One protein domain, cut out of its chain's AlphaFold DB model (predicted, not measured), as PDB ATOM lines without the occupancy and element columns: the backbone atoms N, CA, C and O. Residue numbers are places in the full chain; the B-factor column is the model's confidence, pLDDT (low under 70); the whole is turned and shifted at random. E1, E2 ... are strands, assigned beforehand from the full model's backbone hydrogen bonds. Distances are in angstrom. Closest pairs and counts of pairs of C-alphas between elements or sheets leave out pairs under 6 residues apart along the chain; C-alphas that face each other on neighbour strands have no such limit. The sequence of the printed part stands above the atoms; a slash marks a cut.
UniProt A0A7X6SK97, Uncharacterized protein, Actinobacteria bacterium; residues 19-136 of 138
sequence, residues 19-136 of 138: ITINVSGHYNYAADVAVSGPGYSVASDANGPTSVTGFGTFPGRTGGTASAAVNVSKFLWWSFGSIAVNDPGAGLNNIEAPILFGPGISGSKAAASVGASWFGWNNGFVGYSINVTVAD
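This is residues 19 to 136 of the 138 residues of an uncharacterized protein of Actinobacteria bacterium (UniProt A0A7X6SK97). Two five-stranded sheets lie face to face as a flat sandwich, their strands crossed at 82 degrees: E3 to E7 make one sheet, and E1, E2 and E8 to E10 the other. The chain changes sheets at the links E2 to E3 and E7 to E8. The printed part has 118 residues, with no named helix and ten named strands, E1 to E10 in that order; the class is all strand. Both sheets are antiparallel, in the orders E2 - E1 - E10 - E9 - E8 and E3 - E4 - E5 - E6 - E7. The whole is compact, with a radius of gyration of the C-alphas of 13.7 A, and spans 43 by 31 by 16 A.

Begin at E1, residues 19 to 25, which forms a hairpin with E2, residues 29 to 34; look for N 21 and O 31, 2.8 A apart. E2 runs on into E3, residues 36 to 45, at 93 degrees. From E3 follow a meander, each strand the antiparallel neighbour of the one before, through E4, residues 48 to 59, E5, residues 65 to 75, E6, residues 78 to 87, and E7, residues 92 to 102. Within hydrogen-bond range here are N 41 and O 53 at 2.8 A, N 54 and O 70 at 2.8 A, N 69 and O 84 at 2.9 A, and N 83 and O 97 at 3.0 A. E4 bends by 71 degrees at residue 51, and E6 by 50 degrees at residue 81. A second meander joins E8, residues 106 to 108, E9, residues 111 to 121, and E10, residues 125 to 135; check N 108 and O 111 at 2.8 A, and N 116 and O 130 at 2.9 A. E10 is also the antiparallel neighbour of E1, with N 22 and O 131 at 2.8 A. Across the sandwich, the closest C-alphas of E7 and E9 are those of Ala 97 and Trp 118, 5.2 A apart. E1 and E5 are apart.

Find C-alpha 19, where E1 begins, at (-16.717, 14.113, 27.531). E5 starts at C-alpha 65, (-16.496, 11.289, 41.476), and runs 33.2 A to C-alpha 75. E4 measures 30.5 A, E9 31.8 A and E10 32.7 A, from first to last C-alpha. E10 ends at C-alpha 135, (-15.962, 18.586, 23.187).

The two C-alphas farthest apart are those of Ala 46 and Asn 123, 45.2 A. Both sheets are twisted. The printed part has no cut, and each link between named strands is tight. The mean pLDDT of the printed part is 92.2, and no printed residue is under 70.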
ATOM      1  N   ILE A  19     -17.443  15.332  27.865       92.56
ATOM      2  CA  ILE A  19     -16.717  14.113  27.531       92.56
ATOM      3  C   ILE A  19     -17.677  12.946  27.328       92.56
ATOM      4  O   ILE A  19     -18.541  12.668  28.162       92.56
ATOM      5  N   THR A  20     -17.479  12.239  26.222       95.19
ATOM      6  CA  THR A  20     -18.098  10.947  25.947       95.19
ATOM      7  C   THR A  20     -17.023   9.870  26.047       95.19
ATOM      8  O   THR A  20     -16.012   9.946  25.355       95.19
ATOM      9  N   ILE A  21     -17.226   8.866  26.894       95.75
ATOM     10  CA  ILE A  21     -16.292   7.763  27.145       95.75
ATOM     11  C   ILE A  21     -17.007   6.455  26.838       95.75
ATOM     12  O   ILE A  21     -18.133   6.248  27.283       95.75
ATOM     13  N   ASN A  22     -16.332   5.551  26.138       96.94
ATOM     14  CA  ASN A  22     -16.748   4.167  25.980       96.94
ATOM     15  C   ASN A  22     -15.558   3.240  26.242       96.94
ATOM     16  O   ASN A  22     -14.590   3.238  25.477       96.94
ATOM     17  N   VAL A  23     -15.642   2.448  27.310       96.44
ATOM     18  CA  VAL A  23     -14.685   1.390  27.640       96.44
ATOM     19  C   VAL A  23     -15.330   0.034  27.387       96.44
ATOM     20  O   VAL A  23     -16.399  -0.262  27.924       96.44
ATOM     21  N   SER A  24     -14.661  -0.790  26.588       96.44
ATOM     22  CA  SER A  24     -15.117  -2.126  26.197       96.44
ATOM     23  C   SER A  24     -14.030  -3.188  26.401       96.44
ATOM     24  O   SER A  24     -12.872  -2.872  26.679       96.44
ATOM     25  N   GLY A  25     -14.398  -4.464  26.249       93.75
ATOM     26  CA  GLY A  25     -13.535  -5.618  26.512       93.75
ATOM     27  C   GLY A  25     -13.840  -6.207  27.884       93.75
ATOM     28  O   GLY A  25     -14.981  -6.575  28.148       93.75
ATOM     29  N   HIS A  26     -12.834  -6.287  28.755       93.75
ATOM     30  CA  HIS A  26     -13.019  -6.734  30.144       93.75
ATOM     31  C   HIS A  26     -13.916  -5.807  30.969       93.75
ATOM     32  O   HIS A  26     -14.648  -6.257  31.847       93.75
ATOM     33  N   TYR A  27     -13.873  -4.509  30.676       93.56
ATOM     34  CA  TYR A  27     -14.737  -3.517  31.303       93.56
ATOM     35  C   TYR A  27     -15.941  -3.208  30.407       93.56
ATOM     36  O   TYR A  27     -15.851  -3.291  29.182       93.56
ATOM     37  N   ASN A  28     -17.052  -2.802  31.022       93.19
ATOM     38  CA  ASN A  28     -18.231  -2.293  30.324       93.19
ATOM     39  C   ASN A  28     -18.655  -0.958  30.940       93.19
ATOM     40  O   ASN A  28     -19.376  -0.907  31.942       93.19
ATOM     41  N   TYR A  29     -18.181   0.129  30.345       94.50
ATOM     42  CA  TYR A  29     -18.394   1.469  30.861       94.50
ATOM     43  C   TYR A  29     -18.719   2.439  29.741       94.50
ATOM     44  O   TYR A  29     -18.018   2.489  28.736       94.50
ATOM     45  N   ALA A  30     -19.746   3.249  29.947       94.94
ATOM     46  CA  ALA A  30     -20.039   4.375  29.087       94.94
ATOM     47  C   ALA A  30     -20.431   5.571  29.950       94.94
ATOM     48  O   ALA A  30     -21.160   5.413  30.933       94.94
ATOM     49  N   ALA A  31     -19.950   6.748  29.569       92.94
ATOM     50  CA  ALA A  31     -20.299   8.017  30.188       92.94
ATOM     51  C   ALA A  31     -20.457   9.074  29.100       92.94
ATOM     52  O   ALA A  31     -19.727   9.059  28.113       92.94
ATOM     53  N   ASP A  32     -21.410   9.981  29.278       92.69
ATOM     54  CA  ASP A  32     -21.608  11.108  28.374       92.69
ATOM     55  C   ASP A  32     -22.068  12.332  29.164       92.69
ATOM     56  O   ASP A  32     -23.258  12.527  29.428       92.69
ATOM     57  N   VAL A  33     -21.099  13.101  29.647       91.25
ATOM     58  CA  VAL A  33     -21.284  14.001  30.790       91.25
ATOM     59  C   VAL A  33     -20.555  15.323  30.602       91.25
ATOM     60  O   VAL A  33     -19.512  15.395  29.950       91.25
ATOM     61  N   ALA A  34     -21.115  16.373  31.200       90.31
ATOM     62  CA  ALA A  34     -20.418  17.640  31.362       90.31
ATOM     63  C   ALA A  34     -19.259  17.472  32.353       90.31
ATOM     64  O   ALA A  34     -19.357  16.733  33.338       90.31
ATOM     65  N   VAL A  35     -18.168  18.166  32.073       90.19
ATOM     66  CA  VAL A  35     -16.912  18.073  32.801       90.19
ATOM     67  C   VAL A  35     -16.812  19.233  33.783       90.19
ATOM     68  O   VAL A  35     -17.138  20.374  33.469       90.19
ATOM     69  N   SER A  36     -16.347  18.935  34.989       87.06
ATOM     70  CA  SER A  36     -15.890  19.914  35.972       87.06
ATOM     71  C   SER A  36     -14.360  19.923  36.034       87.06
ATOM     72  O   SER A  36     -13.710  18.903  35.790       87.06
ATOM     73  N   GLY A  37     -13.771  21.065  36.402       79.81
ATOM     74  CA  GLY A  37     -12.319  21.218  36.548       79.81
ATOM     75  C   GLY A  37     -11.652  21.923  35.358       79.81
ATOM     76  O   GLY A  37     -12.296  22.767  34.740       79.81
ATOM     77  N   PRO A  38     -10.362  21.641  35.075       81.25
ATOM     78  CA  PRO A  38      -9.587  22.372  34.070       81.25
ATOM     79  C   PRO A  38     -10.007  22.083  32.622       81.25
ATOM     80  O   PRO A  38      -9.697  22.895  31.758       81.25
ATOM     81  N   GLY A  39     -10.707  20.972  32.365       88.75
ATOM     82  CA  GLY A  39     -11.268  20.663  31.051       88.75
ATOM     83  C   GLY A  39     -10.272  20.019  30.086       88.75
ATOM     84  O   GLY A  39      -9.274  19.409  30.488       88.75
ATOM     85  N   TYR A  40     -10.579  20.123  28.800       92.12
ATOM     86  CA  TYR A  40      -9.850  19.548  27.685       92.12
ATOM     87  C   TYR A  40      -9.589  20.607  26.628       92.12
ATOM     88  O   TYR A  40     -10.473  21.357  26.254       92.12
ATOM     89  N   SER A  41      -8.376  20.601  26.090       92.56
ATOM     90  CA  SER A  41      -7.993  21.440  24.966       92.56
ATOM     91  C   SER A  41      -7.749  20.585  23.734       92.56
ATOM     92  O   SER A  41      -7.059  19.556  23.796       92.56
ATOM     93  N   VAL A  42      -8.290  21.038  22.605       93.19
ATOM     94  CA  VAL A  42      -8.021  20.453  21.292       93.19
ATOM     95  C   VAL A  42      -7.189  21.422  20.457       93.19
ATOM     96  O   VAL A  42      -7.651  22.486  20.040       93.19
ATOM     97  N   ALA A  43      -5.957  21.026  20.138       93.19
ATOM     98  CA  ALA A  43      -5.167  21.717  19.127       93.19
ATOM     99  C   ALA A  43      -5.478  21.141  17.742       93.19
ATOM    100  O   ALA A  43      -5.694  19.935  17.584       93.19
ATOM    101  N   SER A  44      -5.478  21.995  16.722       92.19
ATOM    102  CA  SER A  44      -5.743  21.605  15.335       92.19
ATOM    103  C   SER A  44      -4.911  22.418  14.351       92.19
ATOM    104  O   SER A  44      -4.647  23.596  14.593       92.19
ATOM    105  N   ASP A  45      -4.576  21.814  13.214       89.12
ATOM    106  CA  ASP A  45      -3.977  22.469  12.051       89.12
ATOM    107  C   ASP A  45      -4.922  22.407  10.833       89.12
ATOM    108  O   ASP A  45      -6.086  22.012  10.940       89.12
ATOM    109  N   ALA A  46      -4.431  22.803   9.653       86.75
ATOM    110  CA  ALA A  46      -5.201  22.755   8.405       86.75
ATOM    111  C   ALA A  46      -5.673  21.336   8.016       86.75
ATOM    112  O   ALA A  46      -6.584  21.198   7.204       86.75
ATOM    113  N   ASN A  47      -5.073  20.293   8.594       84.94
ATOM    114  CA  ASN A  47      -5.374  18.885   8.351       84.94
ATOM    115  C   ASN A  47      -6.185  18.250   9.496       84.94
ATOM    116  O   ASN A  47      -6.295  17.023   9.555       84.94
ATOM    117  N   GLY A  48      -6.733  19.054  10.413       90.12
ATOM    118  CA  GLY A  48      -7.583  18.601  11.513       90.12
ATOM    119  C   GLY A  48      -6.880  18.573  12.877       90.12
ATOM    120  O   GLY A  48      -5.840  19.209  13.056       90.12
ATOM    121  N   PRO A  49      -7.452  17.871  13.872       92.19
ATOM    122  CA  PRO A  49      -6.891  17.804  15.217       92.19
ATOM    123  C   PRO A  49      -5.457  17.254  15.234       92.19
ATOM    124  O   PRO A  49      -5.131  16.258  14.580       92.19
ATOM    125  N   THR A  50      -4.588  17.915  15.990       94.75
ATOM    126  CA  THR A  50      -3.174  17.559  16.160       94.75
ATOM    127  C   THR A  50      -2.858  17.111  17.575       94.75
ATOM    128  O   THR A  50      -1.970  16.283  17.740       94.75
ATOM    129  N   SER A  51      -3.588  17.577  18.585       95.31
ATOM    130  CA  SER A  51      -3.484  17.037  19.939       95.31
ATOM    131  C   SER A  51      -4.781  17.208  20.716       95.31
ATOM    132  O   SER A  51      -5.538  18.148  20.486       95.31
ATOM    133  N   VAL A  52      -5.004  16.301  21.660       95.31
ATOM    134  CA  VAL A  52      -6.051  16.381  22.674       95.31
ATOM    135  C   VAL A  52      -5.385  16.216  24.026       95.31
ATOM    136  O   VAL A  52      -4.765  15.186  24.290       95.31
ATOM    137  N   THR A  53      -5.500  17.225  24.877       95.25
ATOM    138  CA  THR A  53      -4.879  17.219  26.203       95.25
ATOM    139  C   THR A  53      -5.844  17.751  27.238       95.25
ATOM    140  O   THR A  53      -6.443  18.798  27.023       95.25
ATOM    141  N   GLY A  54      -5.970  17.083  28.377       93.88
ATOM    142  CA  GLY A  54      -6.785  17.600  29.462       93.88
ATOM    143  C   GLY A  54      -7.097  16.596  30.548       93.88
ATOM    144  O   GLY A  54      -6.737  15.417  30.481       93.88
ATOM    145  N   PHE A  55      -7.792  17.107  31.552       93.31
ATOM    146  CA  PHE A  55      -8.271  16.354  32.691       93.31
ATOM    147  C   PHE A  55      -9.631  16.890  33.117       93.31
ATOM    148  O   PHE A  55      -9.821  18.093  33.302       93.31
ATOM    149  N   GLY A  56     -10.563  15.975  33.334       91.69
ATOM    150  CA  GLY A  56     -11.908  16.303  33.761       91.69
ATOM    151  C   GLY A  56     -12.376  15.416  34.895       91.69
ATOM    152  O   GLY A  56     -12.129  14.209  34.878       91.69
ATOM    153  N   THR A  57     -13.105  16.000  35.843       94.00
ATOM    154  CA  THR A  57     -13.902  15.251  36.817       94.00
ATOM    155  C   THR A  57     -15.381  15.357  36.485       94.00
ATOM    156  O   THR A  57     -15.843  16.338  35.904       94.00
ATOM    157  N   PHE A  58     -16.139  14.324  36.820       93.19
ATOM    158  CA  PHE A  58     -17.572  14.255  36.556       93.19
ATOM    159  C   PHE A  58     -18.244  13.293  37.544       93.19
ATOM    160  O   PHE A  58     -17.557  12.509  38.208       93.19
ATOM    161  N   PRO A  59     -19.580  13.340  37.694       92.69
ATOM    162  CA  PRO A  59     -20.292  12.384  38.534       92.69
ATOM    163  C   PRO A  59     -20.035  10.941  38.080       92.69
ATOM    164  O   PRO A  59     -20.202  10.621  36.903       92.69
ATOM    165  N   GLY A  60     -19.630  10.076  39.013       91.19
ATOM    166  CA  GLY A  60     -19.419   8.651  38.744       91.19
ATOM    167  C   GLY A  60     -20.731   7.908  38.483       91.19
ATOM    168  O   GLY A  60     -21.799   8.318  38.951       91.19
ATOM    169  N   ARG A  61     -20.668   6.787  37.756       86.88
ATOM    170  CA  ARG A  61     -21.864   6.064  37.274       86.88
ATOM    171  C   ARG A  61     -22.763   5.535  38.397       86.88
ATOM    172  O   ARG A  61     -23.972   5.433  38.213       86.88
ATOM    173  N   THR A  62     -22.184   5.183  39.540       87.50
ATOM    174  CA  THR A  62     -22.894   4.645  40.716       87.50
ATOM    175  C   THR A  62     -22.854   5.605  41.912       87.50
ATOM    176  O   THR A  62     -23.131   5.207  43.041       87.50
ATOM    177  N   GLY A  63     -22.544   6.883  41.663       82.31
ATOM    178  CA  GLY A  63     -22.280   7.893  42.688       82.31
ATOM    179  C   GLY A  63     -20.783   8.143  42.894       82.31
ATOM    180  O   GLY A  63     -19.931   7.424  42.378       82.31
ATOM    181  N   GLY A  64     -20.451   9.201  43.638       89.50
ATOM    182  CA  GLY A  64     -19.067   9.646  43.816       89.50
ATOM    183  C   GLY A  64     -18.525  10.440  42.621       89.50
ATOM    184  O   GLY A  64     -19.284  10.998  41.828       89.50
ATOM    185  N   THR A  65     -17.198  10.535  42.528       92.75
ATOM    186  CA  THR A  65     -16.496  11.289  41.476       92.75
ATOM    187  C   THR A  65     -15.716  10.335  40.587       92.75
ATOM    188  O   THR A  65     -14.917   9.540  41.081       92.75
ATOM    189  N   ALA A  66     -15.932  10.450  39.283       95.81
ATOM    190  CA  ALA A  66     -15.118   9.835  38.252       95.81
ATOM    191  C   ALA A  66     -14.225  10.891  37.595       95.81
ATOM    192  O   ALA A  66     -14.453  12.100  37.707       95.81
ATOM    193  N   SER A  67     -13.177  10.429  36.927       95.44
ATOM    194  CA  SER A  67     -12.240  11.295  36.227       95.44
ATOM    195  C   SER A  67     -11.717  10.644  34.962       95.44
ATOM    196  O   SER A  67     -11.533   9.426  34.911       95.44
ATOM    197  N   ALA A  68     -11.390  11.469  33.979       96.19
ATOM    198  CA  ALA A  68     -10.665  11.041  32.798       96.19
ATOM    199  C   ALA A  68      -9.526  12.013  32.496       96.19
ATOM    200  O   ALA A  68      -9.634  13.217  32.728       96.19
ATOM    201  N   ALA A  69      -8.425  11.461  32.005       96.31
ATOM    202  CA  ALA A  69      -7.290  12.209  31.503       96.31
ATOM    203  C   ALA A  69      -7.027  11.772  30.066       96.31
ATOM    204  O   ALA A  69      -7.014  10.578  29.758       96.31
ATOM    205  N   VAL A  70      -6.813  12.744  29.192       96.62
ATOM    206  CA  VAL A  70      -6.469  12.507  27.793       96.62
ATOM    207  C   VAL A  70      -5.188  13.264  27.526       96.62
ATOM    208  O   VAL A  70      -5.102  14.453  27.815       96.62
ATOM    209  N   ASN A  71      -4.183  12.586  26.995       97.06
ATOM    210  CA  ASN A  71      -2.972  13.229  26.519       97.06
ATOM    211  C   ASN A  71      -2.534  12.505  25.257       97.06
ATOM    212  O   ASN A  71      -1.869  11.479  25.334       97.06
ATOM    213  N   VAL A  72      -2.972  13.000  24.106       97.38
ATOM    214  CA  VAL A  72      -2.746  12.365  22.812       97.38
ATOM    215  C   VAL A  72      -2.265  13.410  21.825       97.38
ATOM    216  O   VAL A  72      -2.874  14.466  21.684       97.38
ATOM    217  N   SER A  73      -1.187  13.111  21.113       96.25
ATOM    218  CA  SER A  73      -0.624  13.972  20.075       96.25
ATOM    219  C   SER A  73      -0.425  13.200  18.780       96.25
ATOM    220  O   SER A  73      -0.031  12.033  18.776       96.25
ATOM    221  N   LYS A  74      -0.697  13.866  17.662       92.81
ATOM    222  CA  LYS A  74      -0.473  13.372  16.309       92.81
ATOM    223  C   LYS A  74       0.978  13.616  15.912       92.81
ATOM    224  O   LYS A  74       1.507  14.710  16.095       92.81
ATOM    225  N   PHE A  75       1.588  12.626  15.277       90.19
ATOM    226  CA  PHE A  75       2.836  12.779  14.548       90.19
ATOM    227  C   PHE A  75       2.708  12.081  13.194       90.19
ATOM    228  O   PHE A  75       2.528  10.864  13.114       90.19
ATOM    229  N   LEU A  76       2.778  12.874  12.122       87.62
ATOM    230  CA  LEU A  76       2.444  12.447  10.763       87.62
ATOM    231  C   LEU A  76       1.011  11.878  10.697       87.62
ATOM    232  O   LEU A  76       0.052  12.614  10.929       87.62
ATOM    233  N   TRP A  77       0.861  10.592  10.382       85.00
ATOM    234  CA  TRP A  77      -0.421   9.879  10.312       85.00
ATOM    235  C   TRP A  77      -0.705   9.001  11.542       85.00
ATOM    236  O   TRP A  77      -1.743   8.345  11.590       85.00
ATOM    237  N   TRP A  78       0.191   8.993  12.531       90.62
ATOM    238  CA  TRP A  78       0.045   8.232  13.771       90.62
ATOM    239  C   TRP A  78      -0.307   9.138  14.949       90.62
ATOM    240  O   TRP A  78      -0.026  10.338  14.930       90.62
ATOM    241  N   SER A  79      -0.872   8.555  16.002       93.69
ATOM    242  CA  SER A  79      -1.027   9.197  17.306       93.69
ATOM    243  C   SER A  79      -0.225   8.483  18.397       93.69
ATOM    244  O   SER A  79       0.084   7.289  18.297       93.69
ATOM    245  N   PHE A  80       0.134   9.249  19.426       96.25
ATOM    246  CA  PHE A  80       0.911   8.819  20.584       96.25
ATOM    247  C   PHE A  80       0.365   9.450  21.858       96.25
ATOM    248  O   PHE A  80      -0.142  10.570  21.815       96.25
ATOM    249  N   GLY A  81       0.529   8.763  22.986       96.88
ATOM    250  CA  GLY A  81       0.172   9.286  24.303       96.88
ATOM    251  C   GLY A  81      -0.597   8.268  25.128       96.88
ATOM    252  O   GLY A  81      -0.280   7.083  25.066       96.88
ATOM    253  N   SER A  82      -1.593   8.699  25.895       96.56
ATOM    254  CA  SER A  82      -2.448   7.791  26.661       96.56
ATOM    255  C   SER A  82      -3.824   8.374  26.972       96.56
ATOM    256  O   SER A  82      -4.074   9.581  26.883       96.56
ATOM    257  N   ILE A  83      -4.734   7.466  27.318       97.25
ATOM    258  CA  ILE A  83      -6.057   7.777  27.846       97.25
ATOM    259  C   ILE A  83      -6.196   7.051  29.178       97.25
ATOM    260  O   ILE A  83      -6.056   5.828  29.225       97.25
ATOM    261  N   ALA A  84      -6.507   7.787  30.240       96.75
ATOM    262  CA  ALA A  84      -6.775   7.226  31.554       96.75
ATOM    263  C   ALA A  84      -8.218   7.502  31.979       96.75
ATOM    264  O   ALA A  84      -8.730   8.607  31.796       96.75
ATOM    265  N   VAL A  85      -8.871   6.501  32.567       96.50
ATOM    266  CA  VAL A  85     -10.233   6.602  33.099       96.50
ATOM    267  C   VAL A  85     -10.266   5.983  34.490       96.50
ATOM    268  O   VAL A  85      -9.757   4.887  34.721       96.50
ATOM    269  N   ASN A  86     -10.891   6.689  35.423       95.88
ATOM    270  CA  ASN A  86     -11.092   6.231  36.785       95.88
ATOM    271  C   ASN A  86     -12.544   6.473  37.205       95.88
ATOM    272  O   ASN A  86     -13.009   7.608  37.235       95.88
ATOM    273  N   ASP A  87     -13.236   5.397  37.544       95.31
ATOM    274  CA  ASP A  87     -14.555   5.387  38.170       95.31
ATOM    275  C   ASP A  87     -14.612   4.157  39.095       95.31
ATOM    276  O   ASP A  87     -15.057   3.077  38.680       95.31
ATOM    277  N   PRO A  88     -14.118   4.278  40.343       92.69
ATOM    278  CA  PRO A  88     -14.060   3.157  41.278       92.69
ATOM    279  C   PRO A  88     -15.441   2.563  41.564       92.69
ATOM    280  O   PRO A  88     -15.575   1.349  41.720       92.69
ATOM    281  N   GLY A  89     -16.484   3.401  41.562       88.88
ATOM    282  CA  GLY A  89     -17.868   2.970  41.741       88.88
ATOM    283  C   GLY A  89     -18.368   2.061  40.613       88.88
ATOM    284  O   GLY A  89     -19.266   1.245  40.836       88.88
ATOM    285  N   ALA A  90     -17.778   2.161  39.422       89.81
ATOM    286  CA  ALA A  90     -18.041   1.295  38.276       89.81
ATOM    287  C   ALA A  90     -16.989   0.181  38.087       89.81
ATOM    288  O   ALA A  90     -17.019  -0.523  37.077       89.81
ATOM    289  N   GLY A  91     -16.054   0.014  39.030       90.38
ATOM    290  CA  GLY A  91     -14.977  -0.980  38.952       90.38
ATOM    291  C   GLY A  91     -13.797  -0.584  38.054       90.38
ATOM    292  O   GLY A  91     -12.924  -1.415  37.797       90.38
ATOM    293  N   LEU A  92     -13.743   0.668  37.591       92.88
ATOM    294  CA  LEU A  92     -12.616   1.226  36.846       92.88
ATOM    295  C   LEU A  92     -11.631   1.886  37.815       92.88
ATOM    296  O   LEU A  92     -11.740   3.075  38.094       92.88
ATOM    297  N   ASN A  93     -10.664   1.129  38.327       91.31
ATOM    298  CA  ASN A  93      -9.653   1.655  39.248       91.31
ATOM    299  C   ASN A  93      -8.405   2.087  38.468       91.31
ATOM    300  O   ASN A  93      -7.516   1.270  38.243       91.31
ATOM    301  N   ASN A  94      -8.366   3.354  38.041       91.31
ATOM    302  CA  ASN A  94      -7.238   3.959  37.320       91.31
ATOM    303  C   ASN A  94      -6.755   3.138  36.108       91.31
ATOM    304  O   ASN A  94      -5.579   2.789  36.008       91.31
ATOM    305  N   ILE A  95      -7.657   2.824  35.178       94.75
ATOM    306  CA  ILE A  95      -7.261   2.137  33.945       94.75
ATOM    307  C   ILE A  95      -6.607   3.131  32.982       94.75
ATOM    308  O   ILE A  95      -7.102   4.242  32.810       94.75
ATOM    309  N   GLU A  96      -5.511   2.731  32.342       96.12
ATOM    310  CA  GLU A  96      -4.773   3.566  31.392       96.12
ATOM    311  C   GLU A  96      -4.398   2.764  30.147       96.12
ATOM    312  O   GLU A  96      -3.702   1.752  30.223       96.12
ATOM    313  N   ALA A  97      -4.835   3.255  28.990       96.00
ATOM    314  CA  ALA A  97      -4.479   2.707  27.696       96.00
ATOM    315  C   ALA A  97      -3.471   3.639  26.996       96.00
ATOM    316  O   ALA A  97      -3.864   4.715  26.530       96.00
ATOM    317  N   PRO A  98      -2.181   3.266  26.909       95.62
ATOM    318  CA  PRO A  98      -1.225   3.967  26.075       95.62
ATOM    319  C   PRO A  98      -1.554   3.790  24.592       95.62
ATOM    320  O   PRO A  98      -2.091   2.776  24.144       95.62
ATOM    321  N   ILE A  99      -1.177   4.800  23.825       94.75
ATOM    322  CA  ILE A  99      -1.275   4.857  22.379       94.75
ATOM    323  C   ILE A  99       0.148   4.888  21.833       94.75
ATOM    324  O   ILE A  99       0.897   5.840  22.059       94.75
ATOM    325  N   LEU A 100       0.511   3.841  21.097       92.44
ATOM    326  CA  LEU A 100       1.779   3.735  20.389       92.44
ATOM    327  C   LEU A 100       1.471   3.368  18.940       92.44
ATOM    328  O   LEU A 100       1.015   2.258  18.679       92.44
ATOM    329  N   PHE A 101       1.689   4.305  18.014       90.38
ATOM    330  CA  PHE A 101       1.241   4.171  16.623       90.38
ATOM    331  C   PHE A 101      -0.273   3.910  16.526       90.38
ATOM    332  O   PHE A 101      -0.730   2.999  15.838       90.38
ATOM    333  N   GLY A 102      -1.062   4.708  17.249       88.06
ATOM    334  CA  GLY A 102      -2.519   4.632  17.193       88.06
ATOM    335  C   GLY A 102      -3.108   5.335  15.972       88.06
ATOM    336  O   GLY A 102      -2.427   6.145  15.333       88.06
ATOM    337  N   PRO A 103      -4.390   5.079  15.656       87.56
ATOM    338  CA  PRO A 103      -5.086   5.800  14.597       87.56
ATOM    339  C   PRO A 103      -5.041   7.316  14.838       87.56
ATOM    340  O   PRO A 103      -4.952   7.780  15.976       87.56
ATOM    341  N   GLY A 104      -5.099   8.096  13.760       86.56
ATOM    342  CA  GLY A 104      -5.125   9.553  13.853       86.56
ATOM    343  C   GLY A 104      -6.294  10.065  14.703       86.56
ATOM    344  O   GLY A 104      -7.359   9.447  14.766       86.56
ATOM    345  N   ILE A 105      -6.089  11.218  15.338       92.12
ATOM    346  CA  ILE A 105      -7.145  11.936  16.055       92.12
ATOM    347  C   ILE A 105      -8.194  12.366  15.025       92.12
ATOM    348  O   ILE A 105      -7.850  12.971  14.009       92.12
ATOM    349  N   SER A 106      -9.464  12.045  15.265       91.06
ATOM    350  CA  SER A 106     -10.562  12.412  14.363       91.06
ATOM    351  C   SER A 106     -11.423  13.525  14.958       91.06
ATOM    352  O   SER A 106     -11.365  13.782  16.157       91.06
ATOM    353  N   GLY A 107     -12.204  14.213  14.121       89.75
ATOM    354  CA  GLY A 107     -13.089  15.301  14.544       89.75
ATOM    355  C   GLY A 107     -12.601  16.689  14.122       89.75
ATOM    356  O   GLY A 107     -12.085  16.873  13.023       89.75
ATOM    357  N   SER A 108     -12.816  17.680  14.984       88.38
ATOM    358  CA  SER A 108     -12.586  19.109  14.753       88.38
ATOM    359  C   SER A 108     -12.031  19.785  16.010       88.38
ATOM    360  O   SER A 108     -11.961  19.164  17.066       88.38
ATOM    361  N   LYS A 109     -11.693  21.078  15.924       86.25
ATOM    362  CA  LYS A 109     -11.269  21.864  17.093       86.25
ATOM    363  C   LYS A 109     -12.323  21.895  18.213       86.25
ATOM    364  O   LYS A 109     -11.963  21.896  19.373       86.25
ATOM    365  N   ALA A 110     -13.612  21.892  17.870       87.12
ATOM    366  CA  ALA A 110     -14.689  21.929  18.863       87.12
ATOM    367  C   ALA A 110     -14.991  20.552  19.476       87.12
ATOM    368  O   ALA A 110     -15.593  20.465  20.541       87.12
ATOM    369  N   ALA A 111     -14.621  19.462  18.794       90.06
ATOM    370  CA  ALA A 111     -14.810  18.113  19.311       90.06
ATOM    371  C   ALA A 111     -13.872  17.116  18.633       90.06
ATOM    372  O   ALA A 111     -13.930  16.963  17.409       90.06
ATOM    373  N   ALA A 112     -13.059  16.408  19.414       93.06
ATOM    374  CA  ALA A 112     -12.071  15.458  18.920       93.06
ATOM    375  C   ALA A 112     -12.202  14.093  19.598       93.06
ATOM    376  O   ALA A 112     -12.458  13.998  20.799       93.06
ATOM    377  N   SER A 113     -11.987  13.038  18.816       94.56
ATOM    378  CA  SER A 113     -12.087  11.653  19.260       94.56
ATOM    379  C   SER A 113     -10.748  10.932  19.168       94.56
ATOM    380  O   SER A 113     -10.053  10.993  18.147       94.56
ATOM    381  N   VAL A 114     -10.428  10.199  20.232       94.69
ATOM    382  CA  VAL A 114      -9.236   9.361  20.370       94.69
ATOM    383  C   VAL A 114      -9.619   7.988  20.908       94.69
ATOM    384  O   VAL A 114     -10.527   7.853  21.726       94.69
ATOM    385  N   GLY A 115      -8.925   6.959  20.434       94.56
ATOM    386  CA  GLY A 115      -9.167   5.577  20.822       94.56
ATOM    387  C   GLY A 115      -7.859   4.848  21.080       94.56
ATOM    388  O   GLY A 115      -6.880   5.048  20.362       94.56
ATOM    389  N   ALA A 116      -7.857   4.001  22.101       94.44
ATOM    390  CA  ALA A 116      -6.721   3.191  22.501       94.44
ATOM    391  C   ALA A 116      -7.196   1.792  22.893       94.44
ATOM    392  O   ALA A 116      -8.214   1.642  23.569       94.44
ATOM    393  N   SER A 117      -6.441   0.769  22.511       94.44
ATOM    394  CA  SER A 117      -6.649  -0.604  22.968       94.44
ATOM    395  C   SER A 117      -5.413  -1.048  23.723       94.44
ATOM    396  O   SER A 117      -4.295  -0.844  23.254       94.44
ATOM    397  N   TRP A 118      -5.607  -1.654  24.888       94.50
ATOM    398  CA  TRP A 118      -4.511  -2.099  25.731       94.50
ATOM    399  C   TRP A 118      -4.863  -3.375  26.486       94.50
ATOM    400  O   TRP A 118      -5.948  -3.946  26.350       94.50
ATOM    401  N   PHE A 119      -3.912  -3.834  27.283       93.25
ATOM    402  CA  PHE A 119      -4.085  -4.941  28.200       93.25
ATOM    403  C   PHE A 119      -3.613  -4.546  29.596       93.25
ATOM    404  O   PHE A 119      -2.752  -3.691  29.774       93.25
ATOM    405  N   GLY A 120      -4.182  -5.169  30.614       89.38
ATOM    406  CA  GLY A 120      -3.802  -4.942  32.000       89.38
ATOM    407  C   GLY A 120      -3.857  -6.226  32.803       89.38
ATOM    408  O   GLY A 120      -4.222  -7.288  32.290       89.38
ATOM    409  N   TRP A 121      -3.503  -6.113  34.080       84.06
ATOM    410  CA  TRP A 121      -3.650  -7.200  35.034       84.06
ATOM    411  C   TRP A 121      -4.778  -6.883  36.017       84.06
ATOM    412  O   TRP A 121      -4.655  -5.974  36.830       84.06
ATOM    413  N   ASN A 122      -5.883  -7.623  35.933       83.69
ATOM    414  CA  ASN A 122      -7.025  -7.504  36.839       83.69
ATOM    415  C   ASN A 122      -7.584  -8.903  37.113       83.69
ATOM    416  O   ASN A 122      -8.394  -9.416  36.344       83.69
ATOM    417  N   ASN A 123      -7.072  -9.552  38.163       85.44
ATOM    418  CA  ASN A 123      -7.291 -10.981  38.441       85.44
ATOM    419  C   ASN A 123      -6.927 -11.905  37.259       85.44
ATOM    420  O   ASN A 123      -7.474 -12.995  37.116       85.44
ATOM    421  N   GLY A 124      -5.993 -11.463  36.412       89.00
ATOM    422  CA  GLY A 124      -5.585 -12.135  35.182       89.00
ATOM    423  C   GLY A 124      -5.248 -11.140  34.074       89.00
ATOM    424  O   GLY A 124      -5.431  -9.931  34.234       89.00
ATOM    425  N   PHE A 125      -4.749 -11.657  32.950       91.31
ATOM    426  CA  PHE A 125      -4.484 -10.857  31.757       91.31
ATOM    427  C   PHE A 125      -5.799 -10.491  31.073       91.31
ATOM    428  O   PHE A 125      -6.539 -11.372  30.633       91.31
ATOM    429  N   VAL A 126      -6.081  -9.195  30.975       92.56
ATOM    430  CA  VAL A 126      -7.348  -8.695  30.436       92.56
ATOM    431  C   VAL A 126      -7.105  -7.663  29.348       92.56
ATOM    432  O   VAL A 126      -6.301  -6.752  29.520       92.56
ATOM    433  N   GLY A 127      -7.808  -7.800  28.226       95.50
ATOM    434  CA  GLY A 127      -7.811  -6.815  27.146       95.50
ATOM    435  C   GLY A 127      -8.967  -5.831  27.297       95.50
ATOM    436  O   GLY A 127     -10.074  -6.212  27.686       95.50
ATOM    437  N   TYR A 128      -8.728  -4.566  26.972       95.94
ATOM    438  CA  TYR A 128      -9.764  -3.541  26.957       95.94
ATOM    439  C   TYR A 128      -9.465  -2.458  25.926       95.94
ATOM    440  O   TYR A 128      -8.351  -2.329  25.423       95.94
ATOM    441  N   SER A 129     -10.485  -1.685  25.575       95.94
ATOM    442  CA  SER A 129     -10.355  -0.516  24.709       95.94
ATOM    443  C   SER A 129     -11.049   0.675  25.336       95.94
ATOM    444  O   SER A 129     -12.118   0.513  25.912       95.94
ATOM    445  N   ILE A 130     -10.452   1.854  25.210       96.50
ATOM    446  CA  ILE A 130     -11.000   3.130  25.652       96.50
ATOM    447  C   ILE A 130     -11.163   4.011  24.417       96.50
ATOM    448  O   ILE A 130     -10.192   4.283  23.717       96.50
ATOM    449  N   ASN A 131     -12.382   4.471  24.160       96.25
ATOM    450  CA  ASN A 131     -12.665   5.510  23.177       96.25
ATOM    451  C   ASN A 131     -13.210   6.730  23.906       96.25
ATOM    452  O   ASN A 131     -14.127   6.603  24.718       96.25
ATOM    453  N   VAL A 132     -12.648   7.894  23.610       95.56
ATOM    454  CA  VAL A 132     -13.046   9.165  24.204       95.56
ATOM    455  C   VAL A 132     -13.307  10.173  23.104       95.56
ATOM    456  O   VAL A 132     -12.492  10.326  22.199       95.56
ATOM    457  N   THR A 133     -14.414  10.892  23.224       95.75
ATOM    458  CA  THR A 133     -14.669  12.129  22.494       95.75
ATOM    459  C   THR A 133     -14.707  13.263  23.499       95.75
ATOM    460  O   THR A 133     -15.516  13.232  24.425       95.75
ATOM    461  N   VAL A 134     -13.846  14.255  23.318       92.19
ATOM    462  CA  VAL A 134     -13.909  15.509  24.069       92.19
ATOM    463  C   VAL A 134     -14.585  16.556  23.201       92.19
ATOM    464  O   VAL A 134     -14.326  16.605  22.000       92.19
ATOM    465  N   ALA A 135     -15.446  17.372  23.794       90.56
ATOM    466  CA  ALA A 135     -15.962  18.586  23.187       90.56
ATOM    467  C   ALA A 135     -15.445  19.779  23.998       90.56
ATOM    468  O   ALA A 135     -15.778  19.902  25.178       90.56
ATOM    469  N   ASP A 136     -14.607  20.584  23.349       80.50
ATOM    470  CA  ASP A 136     -13.933  21.765  23.895       80.50
ATOM    471  C   ASP A 136     -14.827  22.988  23.650       80.50
ATOM    472  O   ASP A 136     -15.178  23.296  22.503       80.50
TER     473      ASP A 136